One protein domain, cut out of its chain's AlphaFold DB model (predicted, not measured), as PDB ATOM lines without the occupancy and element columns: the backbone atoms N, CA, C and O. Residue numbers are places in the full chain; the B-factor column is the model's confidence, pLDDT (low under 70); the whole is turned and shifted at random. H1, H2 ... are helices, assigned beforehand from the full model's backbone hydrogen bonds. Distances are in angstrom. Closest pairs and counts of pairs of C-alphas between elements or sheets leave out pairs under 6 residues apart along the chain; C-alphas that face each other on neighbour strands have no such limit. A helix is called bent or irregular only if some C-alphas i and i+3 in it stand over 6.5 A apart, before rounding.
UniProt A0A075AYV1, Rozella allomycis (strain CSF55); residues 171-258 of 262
ATOM      1  N   ARG A 171     221.799 217.919 208.330       62.25
ATOM      2  CA  ARG A 171     221.484 219.347 208.258       62.25
ATOM      3  C   ARG A 171     221.111 219.850 209.648       62.25
ATOM      4  O   ARG A 171     220.456 219.124 210.392       62.25
ATOM      5  N   GLU A 172     221.526 221.070 209.958       62.50
ATOM      6  CA  GLU A 172     221.394 221.714 211.271       62.50
ATOM      7  C   GLU A 172     219.950 221.794 211.778       62.50
ATOM      8  O   GLU A 172     219.677 221.483 212.933       62.50
ATOM      9  N   ASP A 173     219.012 222.086 210.879       62.75
ATOM     10  CA  ASP A 173     217.583 222.227 211.165       62.75
ATOM     11  C   ASP A 173     216.898 220.925 211.609       62.75
ATOM     12  O   ASP A 173     215.874 220.954 212.288       62.75
ATOM     13  N   ALA A 174     217.465 219.768 211.261       67.56
ATOM     14  CA  ALA A 174     216.867 218.464 211.545       67.56
ATOM     15  C   ALA A 174     217.521 217.722 212.721       67.56
ATOM     16  O   ALA A 174     217.008 216.684 213.146       67.56
ATOM     17  N   VAL A 175     218.643 218.215 213.253       73.38
ATOM     18  CA  VAL A 175     219.495 217.465 214.193       73.38
ATOM     19  C   VAL A 175     218.767 217.076 215.477       73.38
ATOM     20  O   VAL A 175     218.902 215.952 215.954       73.38
ATOM     21  N   PHE A 176     217.966 217.988 216.020       77.88
ATOM     22  CA  PHE A 176     217.325 217.817 217.325       77.88
ATOM     23  C   PHE A 176     215.895 217.265 217.241       77.88
ATOM     24  O   PHE A 176     215.219 217.120 218.255       77.88
ATOM     25  N   THR A 177     215.429 216.909 216.041       76.00
ATOM     26  CA  THR A 177     214.068 216.388 215.835       76.00
ATOM     27  C   THR A 177     213.888 214.963 216.375       76.00
ATOM     28  O   THR A 177     212.788 214.580 216.782       76.00
ATOM     29  N   ASN A 178     214.961 214.164 216.428       79.06
ATOM     30  CA  ASN A 178     214.912 212.782 216.899       79.06
ATOM     31  C   ASN A 178     215.161 212.679 218.414       79.06
ATOM     32  O   ASN A 178     216.302 212.674 218.879       79.06
ATOM     33  N   LYS A 179     214.082 212.491 219.183       78.00
ATOM     34  CA  LYS A 179     214.131 212.361 220.651       78.00
ATOM     35  C   LYS A 179     215.008 211.206 221.153       78.00
ATOM     36  O   LYS A 179     215.657 211.343 222.186       78.00
ATOM     37  N   GLN A 180     215.050 210.074 220.446       78.75
ATOM     38  CA  GLN A 180     215.870 208.928 220.865       78.75
ATOM     39  C   GLN A 180     217.361 209.239 220.746       78.75
ATOM     40  O   GLN A 180     218.153 208.880 221.611       78.75
ATOM     41  N   GLU A 181     217.744 209.938 219.685       74.62
ATOM     42  CA  GLU A 181     219.125 210.341 219.469       74.62
ATOM     43  C   GLU A 181     219.588 211.379 220.493       74.62
ATOM     44  O   GLU A 181     220.686 211.259 221.046       74.62
ATOM     45  N   VAL A 182     218.728 212.360 220.778       80.88
ATOM     46  CA  VAL A 182     218.944 213.349 221.837       80.88
ATOM     47  C   VAL A 182     219.226 212.638 223.169       80.88
ATOM     48  O   VAL A 182     220.221 212.936 223.831       80.88
ATOM     49  N   ALA A 183     218.429 211.625 223.516       84.31
ATOM     50  CA  ALA A 183     218.590 210.869 224.755       84.31
ATOM     51  C   ALA A 183     219.844 209.973 224.791       84.31
ATOM     52  O   ALA A 183     220.549 209.961 225.797       84.31
ATOM     53  N   ILE A 184     220.136 209.220 223.724       82.50
ATOM     54  CA  ILE A 184     221.208 208.204 223.734       82.50
ATOM     55  C   ILE A 184     222.590 208.834 223.543       82.50
ATOM     56  O   ILE A 184     223.572 208.362 224.111       82.50
ATOM     57  N   ARG A 185     222.680 209.886 222.728       88.75
ATOM     58  CA  ARG A 185     223.961 210.380 222.224       88.75
ATOM     59  C   ARG A 185     224.300 211.776 222.706       88.75
ATOM     60  O   ARG A 185     225.428 212.011 223.128       88.75
ATOM     61  N   ILE A 186     223.335 212.689 222.650       91.25
ATOM     62  CA  ILE A 186     223.560 214.095 222.999       91.25
ATOM     63  C   ILE A 186     223.610 214.269 224.519       91.25
ATOM     64  O   ILE A 186     224.523 214.911 225.023       91.25
ATOM     65  N   SER A 187     222.710 213.618 225.258       92.69
ATOM     66  CA  SER A 187     222.666 213.653 226.728       92.69
ATOM     67  C   SER A 187     224.011 213.360 227.427       92.69
ATOM     68  O   SER A 187     224.434 214.191 228.238       92.69
ATOM     69  N   PRO A 188     224.729 212.250 227.138       92.12
ATOM     70  CA  PRO A 188     226.020 211.982 227.782       92.12
ATOM     71  C   PRO A 188     227.120 212.966 227.360       92.12
ATOM     72  O   PRO A 188     228.031 213.240 228.141       92.12
ATOM     73  N   TRP A 189     227.036 213.524 226.148       94.94
ATOM     74  CA  TRP A 189     227.969 214.547 225.686       94.94
ATOM     75  C   TRP A 189     227.749 215.859 226.442       94.94
ATOM     76  O   TRP A 189     228.696 216.394 227.010       94.94
ATOM     77  N   VAL A 190     226.497 216.318 226.549       95.31
ATOM     78  CA  VAL A 190     226.122 217.537 227.287       95.31
ATOM     79  C   VAL A 190     226.598 217.455 228.732       95.31
ATOM     80  O   VAL A 190     227.231 218.381 229.224       95.31
ATOM     81  N   GLU A 191     226.360 216.329 229.402       94.06
ATOM     82  CA  GLU A 191     226.790 216.141 230.788       94.06
ATOM     83  C   GLU A 191     228.311 216.260 230.956       94.06
ATOM     84  O   GLU A 191     228.786 216.919 231.882       94.06
ATOM     85  N   ARG A 192     229.086 215.645 230.054       94.25
ATOM     86  CA  ARG A 192     230.550 215.729 230.078       94.25
ATOM     87  C   ARG A 192     231.026 217.166 229.899       94.25
ATOM     88  O   ARG A 192     231.897 217.616 230.637       94.25
ATOM     89  N   GLU A 193     230.491 217.858 228.903       95.00
ATOM     90  CA  GLU A 193     230.920 219.211 228.553       95.00
ATOM     91  C   GLU A 193     230.538 220.222 229.634       95.00
ATOM     92  O   GLU A 193     231.367 221.046 230.005       95.00
ATOM     93  N   LEU A 194     229.351 220.095 230.237       95.00
ATOM     94  CA  LEU A 194     228.953 220.917 231.381       95.00
ATOM     95  C   LEU A 194     229.884 220.719 232.580       95.00
ATOM     96  O   LEU A 194     230.324 221.700 233.173       95.00
ATOM     97  N   LYS A 195     230.260 219.472 232.900       93.94
ATOM     98  CA  LYS A 195     231.244 219.183 233.963       93.94
ATOM     99  C   LYS A 195     232.597 219.853 233.698       93.94
ATOM    100  O   LYS A 195     233.286 220.244 234.637       93.94
ATOM    101  N   ILE A 196     232.986 219.983 232.429       92.75
ATOM    102  CA  ILE A 196     234.243 220.626 232.029       92.75
ATOM    103  C   ILE A 196     234.152 222.147 232.154       92.75
ATOM    104  O   ILE A 196     235.053 222.742 232.741       92.75
ATOM    105  N   VAL A 197     233.090 222.756 231.619       92.88
ATOM    106  CA  VAL A 197     232.922 224.219 231.591       92.88
ATOM    107  C   VAL A 197     232.665 224.771 232.992       92.88
ATOM    108  O   VAL A 197     233.300 225.737 233.399       92.88
ATOM    109  N   LEU A 198     231.790 224.124 233.764       90.69
ATOM    110  CA  LEU A 198     231.436 224.568 235.115       90.69
ATOM    111  C   LEU A 198     232.484 224.165 236.157       90.69
ATOM    112  O   LEU A 198     232.540 224.739 237.242       90.69
ATOM    113  N   GLY A 199     233.308 223.156 235.859       87.81
ATOM    114  CA  GLY A 199     234.275 222.605 236.807       87.81
ATOM    115  C   GLY A 199     233.629 221.923 238.021       87.81
ATOM    116  O   GLY A 199     234.310 221.693 239.022       87.81
ATOM    117  N   THR A 200     232.334 221.600 237.952       85.62
ATOM    118  CA  THR A 200     231.560 220.967 239.026       85.62
ATOM    119  C   THR A 200     231.240 219.506 238.705       85.62
ATOM    120  O   THR A 200     231.176 219.085 237.551       85.62
ATOM    121  N   GLY A 201     231.051 218.695 239.751       80.44
ATOM    122  CA  GLY A 201     230.682 217.281 239.602       80.44
ATOM    123  C   GLY A 201     229.186 217.047 239.371       80.44
ATOM    124  O   GLY A 201     228.824 216.081 238.698       80.44
ATOM    125  N   ASN A 202     228.331 217.918 239.914       89.94
ATOM    126  CA  ASN A 202     226.884 217.884 239.717       89.94
ATOM    127  C   ASN A 202     226.494 218.981 238.722       89.94
ATOM    128  O   ASN A 202     226.826 220.145 238.945       89.94
ATOM    129  N   VAL A 203     225.836 218.570 237.640       94.19
ATOM    130  CA  VAL A 203     225.355 219.436 236.556       94.19
ATOM    131  C   VAL A 203     223.916 219.084 236.158       94.19
ATOM    132  O   VAL A 203     223.509 219.295 235.017       94.19
ATOM    133  N   ASP A 204     223.158 218.439 237.051       93.00
ATOM    134  CA  ASP A 204     221.854 217.850 236.721       93.00
ATOM    135  C   ASP A 204     220.815 218.919 236.349       93.00
ATOM    136  O   ASP A 204     220.063 218.740 235.385       93.00
ATOM    137  N   SER A 205     220.804 220.050 237.065       93.25
ATOM    138  CA  SER A 205     219.942 221.201 236.772       93.25
ATOM    139  C   SER A 205     220.269 221.816 235.415       93.25
ATOM    140  O   SER A 205     219.379 222.024 234.591       93.25
ATOM    141  N   GLU A 206     221.549 222.053 235.145       94.19
ATOM    142  CA  GLU A 206     222.027 222.695 233.919       94.19
ATOM    143  C   GLU A 206     221.820 221.768 232.719       94.19
ATOM    144  O   GLU A 206     221.337 222.195 231.668       94.19
ATOM    145  N   LYS A 207     222.084 220.468 232.892       94.69
ATOM    146  CA  LYS A 207     221.793 219.433 231.898       94.69
ATOM    147  C   LYS A 207     220.307 219.415 231.565       94.69
ATOM    148  O   LYS A 207     219.959 219.397 230.387       94.69
ATOM    149  N   MET A 208     219.427 219.445 232.566       93.12
ATOM    150  CA  MET A 208     217.980 219.474 232.337       93.12
ATOM    151  C   MET A 208     217.560 220.709 231.530       93.12
ATOM    152  O   MET A 208     216.771 220.582 230.591       93.12
ATOM    153  N   ILE A 209     218.128 221.881 231.831       93.12
ATOM    154  CA  ILE A 209     217.879 223.117 231.078       93.12
ATOM    155  C   ILE A 209     218.323 222.954 229.620       93.12
ATOM    156  O   ILE A 209     217.490 223.114 228.724       93.12
ATOM    157  N   VAL A 210     219.581 222.571 229.372       93.19
ATOM    158  CA  VAL A 210     220.138 222.391 228.016       93.19
ATOM    159  C   VAL A 210     219.314 221.387 227.212       93.19
ATOM    160  O   VAL A 210     218.914 221.674 226.083       93.19
ATOM    161  N   MET A 211     218.992 220.232 227.798       92.62
ATOM    162  CA  MET A 211     218.185 219.208 227.133       92.62
ATOM    163  C   MET A 211     216.774 219.719 226.814       92.62
ATOM    164  O   MET A 211     216.272 219.472 225.720       92.62
ATOM    165  N   SER A 212     216.162 220.511 227.702       89.81
ATOM    166  CA  SER A 212     214.854 221.126 227.435       89.81
ATOM    167  C   SER A 212     214.894 222.173 226.311       89.81
ATOM    168  O   SER A 212     213.914 222.330 225.581       89.81
ATOM    169  N   LEU A 213     216.010 222.892 226.147       89.62
ATOM    170  CA  LEU A 213     216.209 223.842 225.046       89.62
ATOM    171  C   LEU A 213     216.392 223.110 223.711       89.62
ATOM    172  O   LEU A 213     215.822 223.525 222.699       89.62
ATOM    173  N   ILE A 214     217.130 221.996 223.731       88.69
ATOM    174  CA  ILE A 214     217.326 221.103 222.586       88.69
ATOM    175  C   ILE A 214     215.989 220.514 222.119       88.69
ATOM    176  O   ILE A 214     215.666 220.596 220.937       88.69
ATOM    177  N   GLU A 215     215.183 219.975 223.036       85.06
ATOM    178  CA  GLU A 215     213.878 219.376 222.713       85.06
ATOM    179  C   GLU A 215     212.887 220.372 222.100       85.06
ATOM    180  O   GLU A 215     212.016 219.984 221.321       85.06
ATOM    181  N   ARG A 216     213.018 221.658 222.441       81.25
ATOM    182  CA  ARG A 216     212.206 222.748 221.886       81.25
ATOM    183  C   ARG A 216     212.740 223.282 220.551       81.25
ATOM    184  O   ARG A 216     212.069 224.112 219.950       81.25
ATOM    185  N   GLY A 217     213.916 222.840 220.095       70.38
ATOM    186  CA  GLY A 217     214.523 223.252 218.824       70.38
ATOM    187  C   GLY A 217     215.070 224.686 218.796       70.38
ATOM    188  O   GLY A 217     215.335 225.208 217.721       70.38
ATOM    189  N   ASN A 218     215.254 225.328 219.954       73.38
ATOM    190  CA  ASN A 218     215.504 226.774 220.052       73.38
ATOM    191  C   ASN A 218     216.902 227.135 220.576       73.38
ATOM    192  O   ASN A 218     217.088 228.222 221.124       73.38
ATOM    193  N   ILE A 219     217.895 226.253 220.426       83.38
ATOM    194  CA  ILE A 219     219.231 226.444 221.024       83.38
ATOM    195  C   ILE A 219     219.974 227.693 220.502       83.38
ATOM    196  O   ILE A 219     220.822 228.228 221.207       83.38
ATOM    197  N   HIS A 220     219.615 228.193 219.314       82.50
ATOM    198  CA  HIS A 220     220.186 229.404 218.702       82.50
ATOM    199  C   HIS A 220     219.399 230.692 218.996       82.50
ATOM    200  O   HIS A 220     219.789 231.757 218.533       82.50
ATOM    201  N   SER A 221     218.270 230.613 219.706       85.31
ATOM    202  CA  SER A 221     217.475 231.807 220.018       85.31
ATOM    203  C   SER A 221     218.180 232.688 221.052       85.31
ATOM    204  O   SER A 221     218.785 232.165 221.987       85.31
ATOM    205  N   ASP A 222     218.030 234.011 220.955       85.88
ATOM    206  CA  ASP A 222     218.624 234.955 221.919       85.88
ATOM    207  C   ASP A 222     218.209 234.644 223.363       85.88
ATOM    208  O   ASP A 222     219.013 234.732 224.287       85.88
ATOM    209  N   ALA A 223     216.960 234.213 223.568       87.75
ATOM    210  CA  ALA A 223     216.467 233.791 224.876       87.75
ATOM    211  C   ALA A 223     217.219 232.559 225.414       87.75
ATOM    212  O   ALA A 223     217.567 232.522 226.593       87.75
ATOM    213  N   ALA A 224     217.495 231.570 224.557       88.25
ATOM    214  CA  ALA A 224     218.280 230.398 224.934       88.25
ATOM    215  C   ALA A 224     219.740 230.768 225.210       88.25
ATOM    216  O   ALA A 224     220.285 230.340 226.222       88.25
ATOM    217  N   ILE A 225     220.353 231.593 224.358       89.50
ATOM    218  CA  ILE A 225     221.736 232.053 224.533       89.50
ATOM    219  C   ILE A 225     221.877 232.816 225.851       89.50
ATOM    220  O   ILE A 225     222.778 232.516 226.627       89.50
ATOM    221  N   ASN A 226     220.965 233.746 226.148       90.25
ATOM    222  CA  ASN A 226     220.988 234.509 227.396       90.25
ATOM    223  C   ASN A 226     220.832 233.606 228.624       90.25
ATOM    224  O   ASN A 226     221.596 233.752 229.572       90.25
ATOM    225  N   LEU A 227     219.916 232.631 228.583       92.31
ATOM    226  CA  LEU A 227     219.735 231.665 229.669       92.31
ATOM    227  C   LEU A 227     220.986 230.802 229.890       92.31
ATOM    228  O   LEU A 227     221.394 230.576 231.022       92.31
ATOM    229  N   LEU A 228     221.612 230.324 228.812       92.25
ATOM    230  CA  LEU A 228     222.854 229.555 228.900       92.25
ATOM    231  C   LEU A 228     224.014 230.411 229.426       92.25
ATOM    232  O   LEU A 228     224.850 229.920 230.182       92.25
ATOM    233  N   LYS A 229     224.032 231.700 229.084       94.00
ATOM    234  CA  LYS A 229     225.052 232.656 229.519       94.00
ATOM    235  C   LYS A 229     225.035 232.925 231.018       94.00
ATOM    236  O   LYS A 229     226.096 233.220 231.565       94.00
ATOM    237  N   GLU A 230     223.896 232.754 231.689       93.88
ATOM    238  CA  GLU A 230     223.802 232.886 233.151       93.88
ATOM    239  C   GLU A 230     224.721 231.910 233.897       93.88
ATOM    240  O   GLU A 230     225.208 232.247 234.975       93.88
ATOM    241  N   PHE A 231     224.997 230.731 233.325       93.94
ATOM    242  CA  PHE A 231     225.854 229.725 233.959       93.94
ATOM    243  C   PHE A 231     227.111 229.354 233.159       93.94
ATOM    244  O   PHE A 231     228.108 228.979 233.768       93.94
ATOM    245  N   LEU A 232     227.120 229.482 231.827       92.75
ATOM    246  CA  LEU A 232     228.301 229.199 230.992       92.75
ATOM    247  C   LEU A 232     229.164 230.439 230.706       92.75
ATOM    248  O   LEU A 232     230.295 230.297 230.243       92.75
ATOM    249  N   GLY A 233     228.656 231.655 230.938       93.00
ATOM    250  CA  GLY A 233     229.390 232.902 230.696       93.00
ATOM    251  C   GLY A 233     229.963 233.002 229.275       93.00
ATOM    252  O   GLY A 233     229.261 232.773 228.285       93.00
ATOM    253  N   ASP A 234     231.254 233.318 229.168       90.00
ATOM    254  CA  ASP A 234     231.975 233.484 227.893       90.00
ATOM    255  C   ASP A 234     232.208 232.169 227.125       90.00
ATOM    256  O   ASP A 234     232.719 232.185 226.004       90.00
ATOM    257  N   ASP A 235     231.889 231.012 227.712       91.12
ATOM    258  CA  ASP A 235     231.962 229.711 227.035       91.12
ATOM    259  C   ASP A 235     230.663 229.340 226.309       91.12
ATOM    260  O   ASP A 235     230.649 228.373 225.549       91.12
ATOM    261  N   THR A 236     229.591 230.123 226.470       91.75
ATOM    262  CA  THR A 236     228.255 229.828 225.916       91.75
ATOM    263  C   THR A 236     228.275 229.595 224.406       91.75
ATOM    264  O   THR A 236     227.806 228.564 223.926       91.75
ATOM    265  N   GLU A 237     228.844 230.525 223.639       87.69
ATOM    266  CA  GLU A 237     228.874 230.427 222.174       87.69
ATOM    267  C   GLU A 237     229.727 229.252 221.686       87.69
ATOM    268  O   GLU A 237     229.401 228.612 220.686       87.69
ATOM    269  N   LEU A 238     230.820 228.961 222.395       89.44
ATOM    270  CA  LEU A 238     231.690 227.835 222.080       89.44
ATOM    271  C   LEU A 238     231.000 226.505 222.400       89.44
ATOM    272  O   LEU A 238     231.053 225.582 221.592       89.44
ATOM    273  N   PHE A 239     230.309 226.422 223.534       93.75
ATOM    274  CA  PHE A 239     229.528 225.253 223.922       93.75
ATOM    275  C   PHE A 239     228.424 224.948 222.902       93.75
ATOM    276  O   PHE A 239     228.295 223.806 222.463       93.75
ATOM    277  N   ILE A 240     227.661 225.963 222.479       90.69
ATOM    278  CA  ILE A 240     226.609 225.804 221.463       90.69
ATOM    279  C   ILE A 240     227.215 225.340 220.135       90.69
ATOM    280  O   ILE A 240     226.702 224.405 219.521       90.69
ATOM    281  N   HIS A 241     228.330 225.943 219.711       86.38
ATOM    282  CA  HIS A 241     229.047 225.536 218.499       86.38
ATOM    283  C   HIS A 241     229.454 224.063 218.539       86.38
ATOM    284  O   HIS A 241     229.143 223.295 217.630       86.38
ATOM    285  N   GLU A 242     230.100 223.647 219.626       91.31
ATOM    286  CA  GLU A 242     230.540 222.269 219.832       91.31
ATOM    287  C   GLU A 242     229.364 221.281 219.877       91.31
ATOM    288  O   GLU A 242     229.442 220.200 219.286       91.31
ATOM    289  N   LEU A 243     228.262 221.666 220.526       91.06
ATOM    290  CA  LEU A 243     227.042 220.870 220.624       91.06
ATOM    291  C   LEU A 243     226.448 220.613 219.241       91.06
ATOM    292  O   LEU A 243     226.121 219.473 218.907       91.06
ATOM    293  N   VAL A 244     226.333 221.661 218.424       86.25
ATOM    294  CA  VAL A 244     225.800 221.563 217.064       86.25
ATOM    295  C   VAL A 244     226.730 220.728 216.186       86.25
ATOM    296  O   VAL A 244     226.252 219.830 215.490       86.25
ATOM    297  N   CYS A 245     228.049 220.927 216.258       84.69
ATOM    298  CA  CYS A 245     229.021 220.104 215.531       84.69
ATOM    299  C   CYS A 245     228.902 218.614 215.886       84.69
ATOM    300  O   CYS A 245     228.824 217.763 214.991       84.69
ATOM    301  N   PHE A 246     228.836 218.287 217.177       87.75
ATOM    302  CA  PHE A 246     228.677 216.911 217.633       87.75
ATOM    303  C   PHE A 246     227.343 216.312 217.188       87.75
ATOM    304  O   PHE A 246     227.305 215.211 216.630       87.75
ATOM    305  N   ALA A 247     226.251 217.044 217.379       85.50
ATOM    306  CA  ALA A 247     224.916 216.569 217.067       85.50
ATOM    307  C   ALA A 247     224.713 216.392 215.544       85.50
ATOM    308  O   ALA A 247     224.073 215.433 215.100       85.50
ATOM    309  N   ARG A 248     225.347 217.231 214.715       80.31
ATOM    310  CA  ARG A 248     225.387 217.047 213.257       80.31
ATOM    311  C   ARG A 248     226.185 215.820 212.837       80.31
ATOM    312  O   ARG A 248     225.830 215.209 211.831       80.31
ATOM    313  N   SER A 249     227.227 215.445 213.579       80.19
ATOM    314  CA  SER A 249     228.011 214.242 213.288       80.19
ATOM    315  C   SER A 249     227.172 212.973 213.455       80.19
ATOM    316  O   SER A 249     226.138 212.995 214.118       80.19
ATOM    317  N   SER A 250     227.609 211.842 212.894       76.69
ATOM    318  CA  SER A 250     227.050 210.509 213.183       76.69
ATOM    319  C   SER A 250     227.862 209.738 214.234       76.69
ATOM    320  O   SER A 250     227.624 208.550 214.437       76.69
ATOM    321  N   PHE A 251     228.855 210.380 214.856       75.69
ATOM    322  CA  PHE A 251     229.796 209.735 215.766       75.69
ATOM    323  C   PHE A 251     229.217 209.572 217.171       75.69
ATOM    324  O   PHE A 251     228.343 210.333 217.583       75.69
ATOM    325  N   ASP A 252     229.714 208.576 217.900       81.56
ATOM    326  CA  ASP A 252     229.654 208.566 219.360       81.56
ATOM    327  C   ASP A 252     230.712 209.529 219.931       81.56
ATOM    328  O   ASP A 252     231.515 210.111 219.199       81.56
ATOM    329  N   ILE A 253     230.702 209.722 221.248       86.25
ATOM    330  CA  ILE A 253     231.601 210.667 221.923       86.25
ATOM    331  C   ILE A 253     233.073 210.329 221.646       86.25
ATOM    332  O   ILE A 253     233.868 211.214 221.337       86.25
ATOM    333  N   GLU A 254     233.434 209.045 221.708       83.44
ATOM    334  CA  GLU A 254     234.819 208.605 221.538       83.44
ATOM    335  C   GLU A 254     235.339 208.835 220.120       83.44
ATOM    336  O   GLU A 254     236.478 209.269 219.940       83.44
ATOM    337  N   ASN A 255     234.531 208.529 219.103       77.31
ATOM    338  CA  ASN A 255     234.916 208.771 217.720       77.31
ATOM    339  C   ASN A 255     234.891 210.264 217.402       77.31
ATOM    340  O   ASN A 255     235.772 210.733 216.684       77.31
ATOM    341  N   TYR A 256     233.958 211.027 217.977       83.81
ATOM    342  CA  TYR A 256     233.959 212.476 217.826       83.81
ATOM    343  C   TYR A 256     235.275 213.074 218.322       83.81
ATOM    344  O   TYR A 256     235.943 213.753 217.553       83.81
ATOM    345  N   ASP A 257     235.723 212.731 219.532       84.88
ATOM    346  CA  ASP A 257     236.980 213.252 220.087       84.88
ATOM    347  C   ASP A 257     238.224 212.863 219.267       84.88
ATOM    348  O   ASP A 257     239.225 213.581 219.280       84.88
ATOM    349  N   LYS A 258     238.187 211.724 218.562       76.44
ATOM    350  CA  LYS A 258     239.290 211.259 217.702       76.44
ATOM    351  C   LYS A 258     239.352 211.996 216.367       76.44
ATOM    352  O   LYS A 258     240.450 212.211 215.857       76.44
TER     353      LYS A 258
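This is residues 171 to 258 of the 262 residues of a protein of Rozella allomycis (strain CSF55) (UniProt A0A075AYV1). H1 runs through the middle, with H2 packed on it as a helical hairpin and H3b on it too; H3a, the other arm of bent H3, turns back near H2, and short H4 lies at one end. The printed part has 88 residues, 65 of them in four named helices, H1 to H4 in order along the chain, with no named strand; its class is all helix, and it is compact, with a radius of gyration of the C-alphas of 12.1 A and spans of 30 by 26 by 20 A.

H1, residues 179 to 198, 25.6 A, begins at C-alpha 179 (214.131, 212.361, 220.651) and has a kink of 45 degrees near residue 186. H2 is residues 204 to 215, 16.2 A. H3, residues 222 to 248, assigned as one helix by its hydrogen bonds, is bent: C-alphas 231 and 234 are 9.4 A apart. Its arms are H3a, 222 to 231, and H3b, 234 to 248, 23.0 A; H3b is irregular, C-alphas 234 and 237 being 7.2 A apart. H4, 253 to 258, ends at C-alpha 258 (239.290, 211.259, 217.702).

H1 touches H2, closest C-alphas Glu 191 and Lys 207, 6.1 A. H1 touches H3b at a shallow tilt of 28 degrees, opposite ways, closest C-alphas Ile 186 and Ala 247, 6.6 A. O i to N i+4 pairs are within hydrogen-bond range throughout H2 and H4, and in 13 of 16 in H1, 5 of 6 in H3a and 10 of 11 in H3b.

The printed part has no cut and no long link; residues 171 to 174 are under pLDDT 70.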